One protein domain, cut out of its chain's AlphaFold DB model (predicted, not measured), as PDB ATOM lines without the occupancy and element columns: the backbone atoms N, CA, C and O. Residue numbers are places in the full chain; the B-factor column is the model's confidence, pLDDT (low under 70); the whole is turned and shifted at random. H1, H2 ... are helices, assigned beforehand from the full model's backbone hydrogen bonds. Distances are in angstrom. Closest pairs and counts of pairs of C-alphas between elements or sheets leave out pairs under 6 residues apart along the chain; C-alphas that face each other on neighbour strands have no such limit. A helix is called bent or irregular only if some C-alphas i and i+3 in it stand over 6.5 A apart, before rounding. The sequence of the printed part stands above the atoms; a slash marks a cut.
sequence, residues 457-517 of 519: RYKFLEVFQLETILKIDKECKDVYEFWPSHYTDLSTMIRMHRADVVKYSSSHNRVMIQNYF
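Overview. This is residues 457 to 517 of the 519 residues of an uncharacterized protein of Bugula neritina (UniProt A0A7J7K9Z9). Four helices, H1, H2, H4 and H5, gather in a body with few contacts, and H3 lies at one end of the long axis, where residues 481 to 486 stick out free. H2 and the irregular H4 make two sides of the body and meet at residue 490, the first of H4, while H1 and H5 lie toward the end of the body away from H3. The printed part has 61 residues with five named helices, in the order H1, H2, H3, H4, H5, and no named strand; the class is all helix, with 45 residues in named helices. The whole is compact, with a radius of gyration of the C-alphas of 11.2 A, and elongated, with spans of 32 by 20 by 20 A.

Arrangement. H1, residues 460 to 463, only just touches H4, residues 490 to 504, with 3 pairs of C-alphas within 8 A. H4 touches H1 with residues 501 to 504 alone, and the closest C-alphas of the two, those of Leu 461 and Tyr 504, are 6.5 A apart. H1 is close to but not clearly touching H2, residues 466 to 475; their closest C-alphas, those of Phe 460 and Ile 469, are 8.0 A apart. H2 only just touches H4, again with 3 pairs of C-alphas within 8 A, and H4 does so with residue 490 alone: the closest C-alphas, those of Leu 470 and Leu 490, are 7.1 A apart. The lines of H2 and H4 stand at a steep tilt of 39 degrees, opposite ways. H3, residues 477 to 482, touches no helix; it meets H2 only through their link and is apart from H1, H4 and H5, the last of these being residues 507 to 516. H5 also touches no helix, but it is near H1, H2 and H4. It is close to but not clearly touching H4, with the C-alphas of Val 502 and Arg 510, the closest, 5.7 A apart; their tilt of 33 degrees is shallow, only just short of steep, and they run opposite ways. With H2 it is likewise close but not clearly touching, at a steep tilt of 67 degrees, the same way, and the closest C-alphas, those of Leu 466 and Asn 509, are 6.3 A apart. In H2, H3 and H5 every pair of O of residue i and N of residue i+4 is within hydrogen-bond range, in H4 it is 9 of 11, and H1 is too short for such a pair.

Along the chain. H1 begins at Phe 460, with its C-alpha at (383.857, 398.283, 296.475), and ends at Val 463. H2 runs from Leu 466 to Glu 475, 14.3 A from first to last C-alpha. H3 runs from Lys 477 to Phe 482, over 8.6 A. H4, the longest helix by residues with 15, begins at Leu 490, C-alpha at (373.584, 400.280, 293.766), and reaches Tyr 504 over 13.2 A. It is irregular: C-alphas 496 and 499 are 8.9 A apart, where about 5 A is found in a regular helix, and its line is a rough one. H5 runs from Ser 507 to Tyr 516 over 14.6 A, and its last C-alpha is at (371.672, 395.314, 283.484).

Size, cuts and confidence. The two C-alphas farthest apart are those of Phe 482 and Ser 507, 32.1 A. The first and last printed C-alphas, of Arg 457 and Phe 517, are 20.7 A apart. The printed part has no cut. The links from H1 to H2, H2 to H3 and H4 to H5 are tight, the link of 7 residues from H3 to H4 is short, and no link is long. The mean pLDDT of the printed part is 86.9, and no printed residue is under 70.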
ATOM      1  N   ARG A 457     385.521 405.959 298.319       84.50
ATOM      2  CA  ARG A 457     384.048 405.893 298.286       84.50
ATOM      3  C   ARG A 457     383.532 404.789 297.364       84.50
ATOM      4  O   ARG A 457     382.553 404.136 297.704       84.50
ATOM      5  N   TYR A 458     384.203 404.560 296.236       86.25
ATOM      6  CA  TYR A 458     383.745 403.654 295.174       86.25
ATOM      7  C   TYR A 458     384.534 402.348 295.080       86.25
ATOM      8  O   TYR A 458     384.197 401.472 294.289       86.25
ATOM      9  N   LYS A 459     385.563 402.169 295.915       86.56
ATOM     10  CA  LYS A 459     386.486 401.025 295.851       86.56
ATOM     11  C   LYS A 459     385.807 399.649 295.902       86.56
ATOM     12  O   LYS A 459     386.367 398.674 295.409       86.56
ATOM     13  N   PHE A 460     384.611 399.540 296.478       91.12
ATOM     14  CA  PHE A 460     383.857 398.283 296.475       91.12
ATOM     15  C   PHE A 460     383.486 397.801 295.059       91.12
ATOM     16  O   PHE A 460     383.389 396.595 294.861       91.12
ATOM     17  N   LEU A 461     383.364 398.705 294.077       90.00
ATOM     18  CA  LEU A 461     383.106 398.384 292.665       90.00
ATOM     19  C   LEU A 461     384.290 397.695 291.970       90.00
ATOM     20  O   LEU A 461     384.126 397.106 290.901       90.00
ATOM     21  N   GLU A 462     385.484 397.757 292.554       88.38
ATOM     22  CA  GLU A 462     386.654 397.008 292.083       88.38
ATOM     23  C   GLU A 462     386.842 395.697 292.843       88.38
ATOM     24  O   GLU A 462     387.431 394.753 292.320       88.38
ATOM     25  N   VAL A 463     386.383 395.651 294.096       89.25
ATOM     26  CA  VAL A 463     386.608 394.520 295.003       89.25
ATOM     27  C   VAL A 463     385.538 393.443 294.844       89.25
ATOM     28  O   VAL A 463     385.855 392.261 294.955       89.25
ATOM     29  N   PHE A 464     384.286 393.827 294.598       91.12
ATOM     30  CA  PHE A 464     383.157 392.903 294.545       91.12
ATOM     31  C   PHE A 464     382.577 392.776 293.142       91.12
ATOM     32  O   PHE A 464     382.497 393.747 292.394       91.12
ATOM     33  N   GLN A 465     382.123 391.566 292.814       91.44
ATOM     34  CA  GLN A 465     381.232 391.336 291.680       91.44
ATOM     35  C   GLN A 465     379.853 391.947 291.957       91.44
ATOM     36  O   GLN A 465     379.450 392.087 293.118       91.44
ATOM     37  N   LEU A 466     379.126 392.278 290.890       89.00
ATOM     38  CA  LEU A 466     377.816 392.925 290.959       89.00
ATOM     39  C   LEU A 466     376.831 392.166 291.862       89.00
ATOM     40  O   LEU A 466     376.177 392.766 292.712       89.00
ATOM     41  N   GLU A 467     376.787 390.841 291.760       90.50
ATOM     42  CA  GLU A 467     375.906 389.967 292.540       90.50
ATOM     43  C   GLU A 467     376.207 390.057 294.041       90.50
ATOM     44  O   GLU A 467     375.299 390.053 294.875       90.50
ATOM     45  N   THR A 468     377.489 390.188 294.398       92.81
ATOM     46  CA  THR A 468     377.904 390.380 295.792       92.81
ATOM     47  C   THR A 468     377.446 391.739 296.310       92.81
ATOM     48  O   THR A 468     376.975 391.827 297.442       92.81
ATOM     49  N   ILE A 469     377.532 392.787 295.487       93.81
ATOM     50  CA  ILE A 469     377.069 394.126 295.870       93.81
ATOM     51  C   ILE A 469     375.552 394.127 296.083       93.81
ATOM     52  O   ILE A 469     375.092 394.599 297.118       93.81
ATOM     53  N   LEU A 470     374.786 393.517 295.175       92.94
ATOM     54  CA  LEU A 470     373.329 393.395 295.306       92.94
ATOM     55  C   LEU A 470     372.925 392.593 296.551       92.94
ATOM     56  O   LEU A 470     371.937 392.914 297.214       92.94
ATOM     57  N   LYS A 471     373.701 391.564 296.912       94.88
ATOM     58  CA  LYS A 471     373.494 390.830 298.164       94.88
ATOM     59  C   LYS A 471     373.739 391.714 299.388       94.88
ATOM     60  O   LYS A 471     372.933 391.679 300.314       94.88
ATOM     61  N   ILE A 472     374.818 392.503 299.390       95.31
ATOM     62  CA  ILE A 472     375.094 393.468 300.465       95.31
ATOM     63  C   ILE A 472     373.949 394.480 300.563       95.31
ATOM     64  O   ILE A 472     373.445 394.697 301.658       95.31
ATOM     65  N   ASP A 473     373.487 395.033 299.439       95.44
ATOM     66  CA  ASP A 473     372.376 395.990 299.422       95.44
ATOM     67  C   ASP A 473     371.104 395.406 300.037       95.44
ATOM     68  O   ASP A 473     370.450 396.053 300.854       95.44
ATOM     69  N   LYS A 474     370.783 394.153 299.701       95.88
ATOM     70  CA  LYS A 474     369.639 393.445 300.282       95.88
ATOM     71  C   LYS A 474     369.784 393.255 301.793       95.88
ATOM     72  O   LYS A 474     368.806 393.403 302.520       95.88
ATOM     73  N   GLU A 475     370.974 392.888 302.267       96.50
ATOM     74  CA  GLU A 475     371.237 392.665 303.695       96.50
ATOM     75  C   GLU A 475     371.331 393.962 304.510       96.50
ATOM     76  O   GLU A 475     371.104 393.918 305.717       96.50
ATOM     77  N   CYS A 476     371.635 395.087 303.862       96.75
ATOM     78  CA  CYS A 476     371.855 396.400 304.472       96.75
ATOM     79  C   CYS A 476     370.764 397.421 304.123       96.75
ATOM     80  O   CYS A 476     370.995 398.629 304.180       96.75
ATOM     81  N   LYS A 477     369.573 396.946 303.744       96.50
ATOM     82  CA  LYS A 477     368.428 397.797 303.392       96.50
ATOM     83  C   LYS A 477     368.063 398.779 304.512       96.50
ATOM     84  O   LYS A 477     367.717 399.923 304.242       96.50
ATOM     85  N   ASP A 478     368.194 398.337 305.759       96.12
ATOM     86  CA  ASP A 478     367.946 399.128 306.965       96.12
ATOM     87  C   ASP A 478     368.849 400.365 307.068       96.12
ATOM     88  O   ASP A 478     368.390 401.425 307.483       96.12
ATOM     89  N   VAL A 479     370.110 400.271 306.638       96.56
ATOM     90  CA  VAL A 479     371.039 401.412 306.581       96.56
ATOM     91  C   VAL A 479     370.538 402.476 305.604       96.56
ATOM     92  O   VAL A 479     370.588 403.666 305.916       96.56
ATOM     93  N   TYR A 480     370.034 402.065 304.439       94.94
ATOM     94  CA  TYR A 480     369.532 402.981 303.408       94.94
ATOM     95  C   TYR A 480     368.208 403.630 303.810       94.94
ATOM     96  O   TYR A 480     368.000 404.811 303.559       94.94
ATOM     97  N   GLU A 481     367.339 402.888 304.492       95.81
ATOM     98  CA  GLU A 481     366.109 403.436 305.071       95.81
ATOM     99  C   GLU A 481     366.398 404.389 306.237       95.81
ATOM    100  O   GLU A 481     365.679 405.367 306.432       95.81
ATOM    101  N   PHE A 482     367.463 404.135 307.004       97.00
ATOM    102  CA  PHE A 482     367.830 404.965 308.145       97.00
ATOM    103  C   PHE A 482     368.533 406.272 307.736       97.00
ATOM    104  O   PHE A 482     368.258 407.310 308.343       97.00
ATOM    105  N   TRP A 483     369.383 406.259 306.700       96.44
ATOM    106  CA  TRP A 483     370.056 407.452 306.150       96.44
ATOM    107  C   TRP A 483     369.803 407.637 304.639       96.44
ATOM    108  O   TRP A 483     370.749 407.608 303.841       96.44
ATOM    109  N   PRO A 484     368.550 407.888 304.222       94.25
ATOM    110  CA  PRO A 484     368.175 407.918 302.805       94.25
ATOM    111  C   PRO A 484     368.799 409.083 302.022       94.25
ATOM    112  O   PRO A 484     368.902 409.017 300.800       94.25
ATOM    113  N   SER A 485     369.231 410.149 302.704       89.38
ATOM    114  CA  SER A 485     369.905 411.302 302.091       89.38
ATOM    115  C   SER A 485     371.383 411.063 301.780       89.38
ATOM    116  O   SER A 485     371.958 411.815 300.998       89.38
ATOM    117  N   HIS A 486     372.007 410.055 302.396       88.19
ATOM    118  CA  HIS A 486     373.453 409.824 302.302       88.19
ATOM    119  C   HIS A 486     373.799 408.508 301.624       88.19
ATOM    120  O   HIS A 486     374.827 408.408 300.953       88.19
ATOM    121  N   TYR A 487     372.945 407.497 301.785       89.25
ATOM    122  CA  TYR A 487     373.195 406.171 301.256       89.25
ATOM    123  C   TYR A 487     372.037 405.674 300.430       89.25
ATOM    124  O   TYR A 487     370.867 405.866 300.746       89.25
ATOM    125  N   THR A 488     372.404 404.979 299.365       86.06
ATOM    126  CA  THR A 488     371.448 404.373 298.470       86.06
ATOM    127  C   THR A 488     371.985 403.050 297.943       86.06
ATOM    128  O   THR A 488     373.195 402.774 297.988       86.06
ATOM    129  N   ASP A 489     371.068 402.209 297.483       89.12
ATOM    130  CA  ASP A 489     371.423 400.954 296.840       89.12
ATOM    131  C   ASP A 489     372.153 401.206 295.511       89.12
ATOM    132  O   ASP A 489     372.125 402.297 294.929       89.12
ATOM    133  N   LEU A 490     372.832 400.180 295.007       85.38
ATOM    134  CA  LEU A 490     373.584 400.280 293.766       85.38
ATOM    135  C   LEU A 490     372.702 400.700 292.581       85.38
ATOM    136  O   LEU A 490     373.163 401.452 291.725       85.38
ATOM    137  N   SER A 491     371.441 400.261 292.532       80.75
ATOM    138  CA  SER A 491     370.527 400.594 291.432       80.75
ATOM    139  C   SER A 491     370.264 402.098 291.342       80.75
ATOM    140  O   SER A 491     370.194 402.684 290.262       80.75
ATOM    141  N   THR A 492     370.150 402.752 292.491       82.38
ATOM    142  CA  THR A 492     369.910 404.185 292.600       82.38
ATOM    143  C   THR A 492     371.210 404.956 292.424       82.38
ATOM    144  O   THR A 492     371.234 405.956 291.707       82.38
ATOM    145  N   MET A 493     372.326 404.441 292.948       81.25
ATOM    146  CA  MET A 493     373.648 405.026 292.723       81.25
ATOM    147  C   MET A 493     374.023 405.028 291.233       81.25
ATOM    148  O   MET A 493     374.555 406.022 290.744       81.25
ATOM    149  N   ILE A 494     373.710 403.960 290.488       81.75
ATOM    150  CA  ILE A 494     373.911 403.902 289.032       81.75
ATOM    151  C   ILE A 494     373.058 404.957 288.324       81.75
ATOM    152  O   ILE A 494     373.557 405.611 287.413       81.75
ATOM    153  N   ARG A 495     371.804 405.162 288.745       80.94
ATOM    154  CA  ARG A 495     370.921 406.185 288.161       80.94
ATOM    155  C   ARG A 495     371.419 407.610 288.418       80.94
ATOM    156  O   ARG A 495     371.383 408.430 287.510       80.94
ATOM    157  N   MET A 496     371.910 407.896 289.624       76.62
ATOM    158  CA  MET A 496     372.343 409.244 290.022       76.62
ATOM    159  C   MET A 496     373.770 409.586 289.576       76.62
ATOM    160  O   MET A 496     374.058 410.731 289.241       76.62
ATOM    161  N   HIS A 497     374.671 408.603 289.576       81.19
ATOM    162  CA  HIS A 497     376.115 408.810 289.425       81.19
ATOM    163  C   HIS A 497     376.740 407.845 288.410       81.19
ATOM    164  O   HIS A 497     377.855 407.360 288.606       81.19
ATOM    165  N   ARG A 498     376.034 407.549 287.308       80.12
ATOM    166  CA  ARG A 498     376.461 406.554 286.306       80.12
ATOM    167  C   ARG A 498     377.913 406.730 285.863       80.12
ATOM    168  O   ARG A 498     378.649 405.749 285.809       80.12
ATOM    169  N   ALA A 499     378.321 407.963 285.562       83.25
ATOM    170  CA  ALA A 499     379.671 408.266 285.090       83.25
ATOM    171  C   ALA A 499     380.744 407.867 286.116       83.25
ATOM    172  O   ALA A 499     381.697 407.176 285.759       83.25
ATOM    173  N   ASP A 500     380.554 408.219 287.390       78.19
ATOM    174  CA  ASP A 500     381.491 407.874 288.462       78.19
ATOM    175  C   ASP A 500     381.496 406.371 288.737       78.19
ATOM    176  O   ASP A 500     382.558 405.752 288.819       78.19
ATOM    177  N   VAL A 501     380.317 405.746 288.797       79.81
ATOM    178  CA  VAL A 501     380.202 404.298 289.000       79.81
ATOM    179  C   VAL A 501     380.924 403.541 287.884       79.81
ATOM    180  O   VAL A 501     381.695 402.627 288.166       79.81
ATOM    181  N   VAL A 502     380.755 403.939 286.621       81.00
ATOM    182  CA  VAL A 502     381.463 403.329 285.485       81.00
ATOM    183  C   VAL A 502     382.969 403.601 285.556       81.00
ATOM    184  O   VAL A 502     383.755 402.675 285.346       81.00
ATOM    185  N   LYS A 503     383.379 404.833 285.887       83.06
ATOM    186  CA  LYS A 503     384.790 405.239 286.011       83.06
ATOM    187  C   LYS A 503     385.549 404.374 287.017       83.06
ATOM    188  O   LYS A 503     386.671 403.966 286.728       83.06
ATOM    189  N   TYR A 504     384.936 404.073 288.160       81.00
ATOM    190  CA  TYR A 504     385.558 403.310 289.250       81.00
ATOM    191  C   TYR A 504     385.224 401.810 289.237       81.00
ATOM    192  O   TYR A 504     385.659 401.075 290.119       81.00
ATOM    193  N   SER A 505     384.463 401.328 288.252       79.00
ATOM    194  CA  SER A 505     384.150 399.904 288.126       79.00
ATOM    195  C   SER A 505     385.275 399.129 287.444       79.00
ATOM    196  O   SER A 505     385.896 399.591 286.475       79.00
ATOM    197  N   SER A 506     385.478 397.887 287.892       81.50
ATOM    198  CA  SER A 506     386.286 396.909 287.156       81.50
ATOM    199  C   SER A 506     385.768 396.735 285.721       81.50
ATOM    200  O   SER A 506     384.599 397.006 285.434       81.50
ATOM    201  N   SER A 507     386.621 396.279 284.799       79.75
ATOM    202  CA  SER A 507     386.212 396.025 283.407       79.75
ATOM    203  C   SER A 507     385.006 395.083 283.329       79.75
ATOM    204  O   SER A 507     384.066 395.351 282.587       79.75
ATOM    205  N   HIS A 508     384.996 394.039 284.162       81.94
ATOM    206  CA  HIS A 508     383.877 393.111 284.283       81.94
ATOM    207  C   HIS A 508     382.593 393.805 284.761       81.94
ATOM    208  O   HIS A 508     381.552 393.697 284.113       81.94
ATOM    209  N   ASN A 509     382.667 394.585 285.846       81.44
ATOM    210  CA  ASN A 509     381.496 395.281 286.374       81.44
ATOM    211  C   ASN A 509     380.970 396.350 285.411       81.44
ATOM    212  O   ASN A 509     379.762 396.539 285.345       81.44
ATOM    213  N   ARG A 510     381.827 397.012 284.621       83.81
ATOM    214  CA  ARG A 510     381.377 397.972 283.598       83.81
ATOM    215  C   ARG A 510     380.467 397.324 282.560       83.81
ATOM    216  O   ARG A 510     379.411 397.880 282.276       83.81
ATOM    217  N   VAL A 511     380.854 396.157 282.041       80.44
ATOM    218  CA  VAL A 511     380.038 395.403 281.074       80.44
ATOM    219  C   VAL A 511     378.704 395.009 281.703       80.44
ATOM    220  O   VAL A 511     377.649 395.217 281.110       80.44
ATOM    221  N   MET A 512     378.730 394.512 282.941       79.00
ATOM    222  CA  MET A 512     377.510 394.143 283.659       79.00
ATOM    223  C   MET A 512     376.602 395.358 283.895       79.00
ATOM    224  O   MET A 512     375.420 395.310 283.579       79.00
ATOM    225  N   ILE A 513     377.135 396.483 284.367       80.25
ATOM    226  CA  ILE A 513     376.350 397.707 284.583       80.25
ATOM    227  C   ILE A 513     375.704 398.186 283.278       80.25
ATOM    228  O   ILE A 513     374.539 398.567 283.283       80.25
ATOM    229  N   GLN A 514     376.429 398.133 282.158       80.25
ATOM    230  CA  GLN A 514     375.885 398.491 280.846       80.25
ATOM    231  C   GLN A 514     374.740 397.566 280.411       80.25
ATOM    232  O   GLN A 514     373.753 398.057 279.870       80.25
ATOM    233  N   ASN A 515     374.845 396.264 280.687       78.62
ATOM    234  CA  ASN A 515     373.844 395.272 280.292       78.62
ATOM    235  C   ASN A 515     372.595 395.275 281.190       78.62
ATOM    236  O   ASN A 515     371.484 395.129 280.692       78.62
ATOM    237  N   TYR A 516     372.766 395.419 282.507       76.38
ATOM    238  CA  TYR A 516     371.672 395.314 283.484       76.38
ATOM    239  C   TYR A 516     370.962 396.641 283.753       76.38
ATOM    240  O   TYR A 516     369.818 396.645 284.204       76.38
ATOM    241  N   PHE A 517     371.622 397.763 283.473       76.75
ATOM    242  CA  PHE A 517     371.063 399.099 283.641       76.75
ATOM    243  C   PHE A 517     371.211 399.863 282.321       76.75
ATOM    244  O   PHE A 517     372.090 400.724 282.212       76.75
TER     245      PHE A 517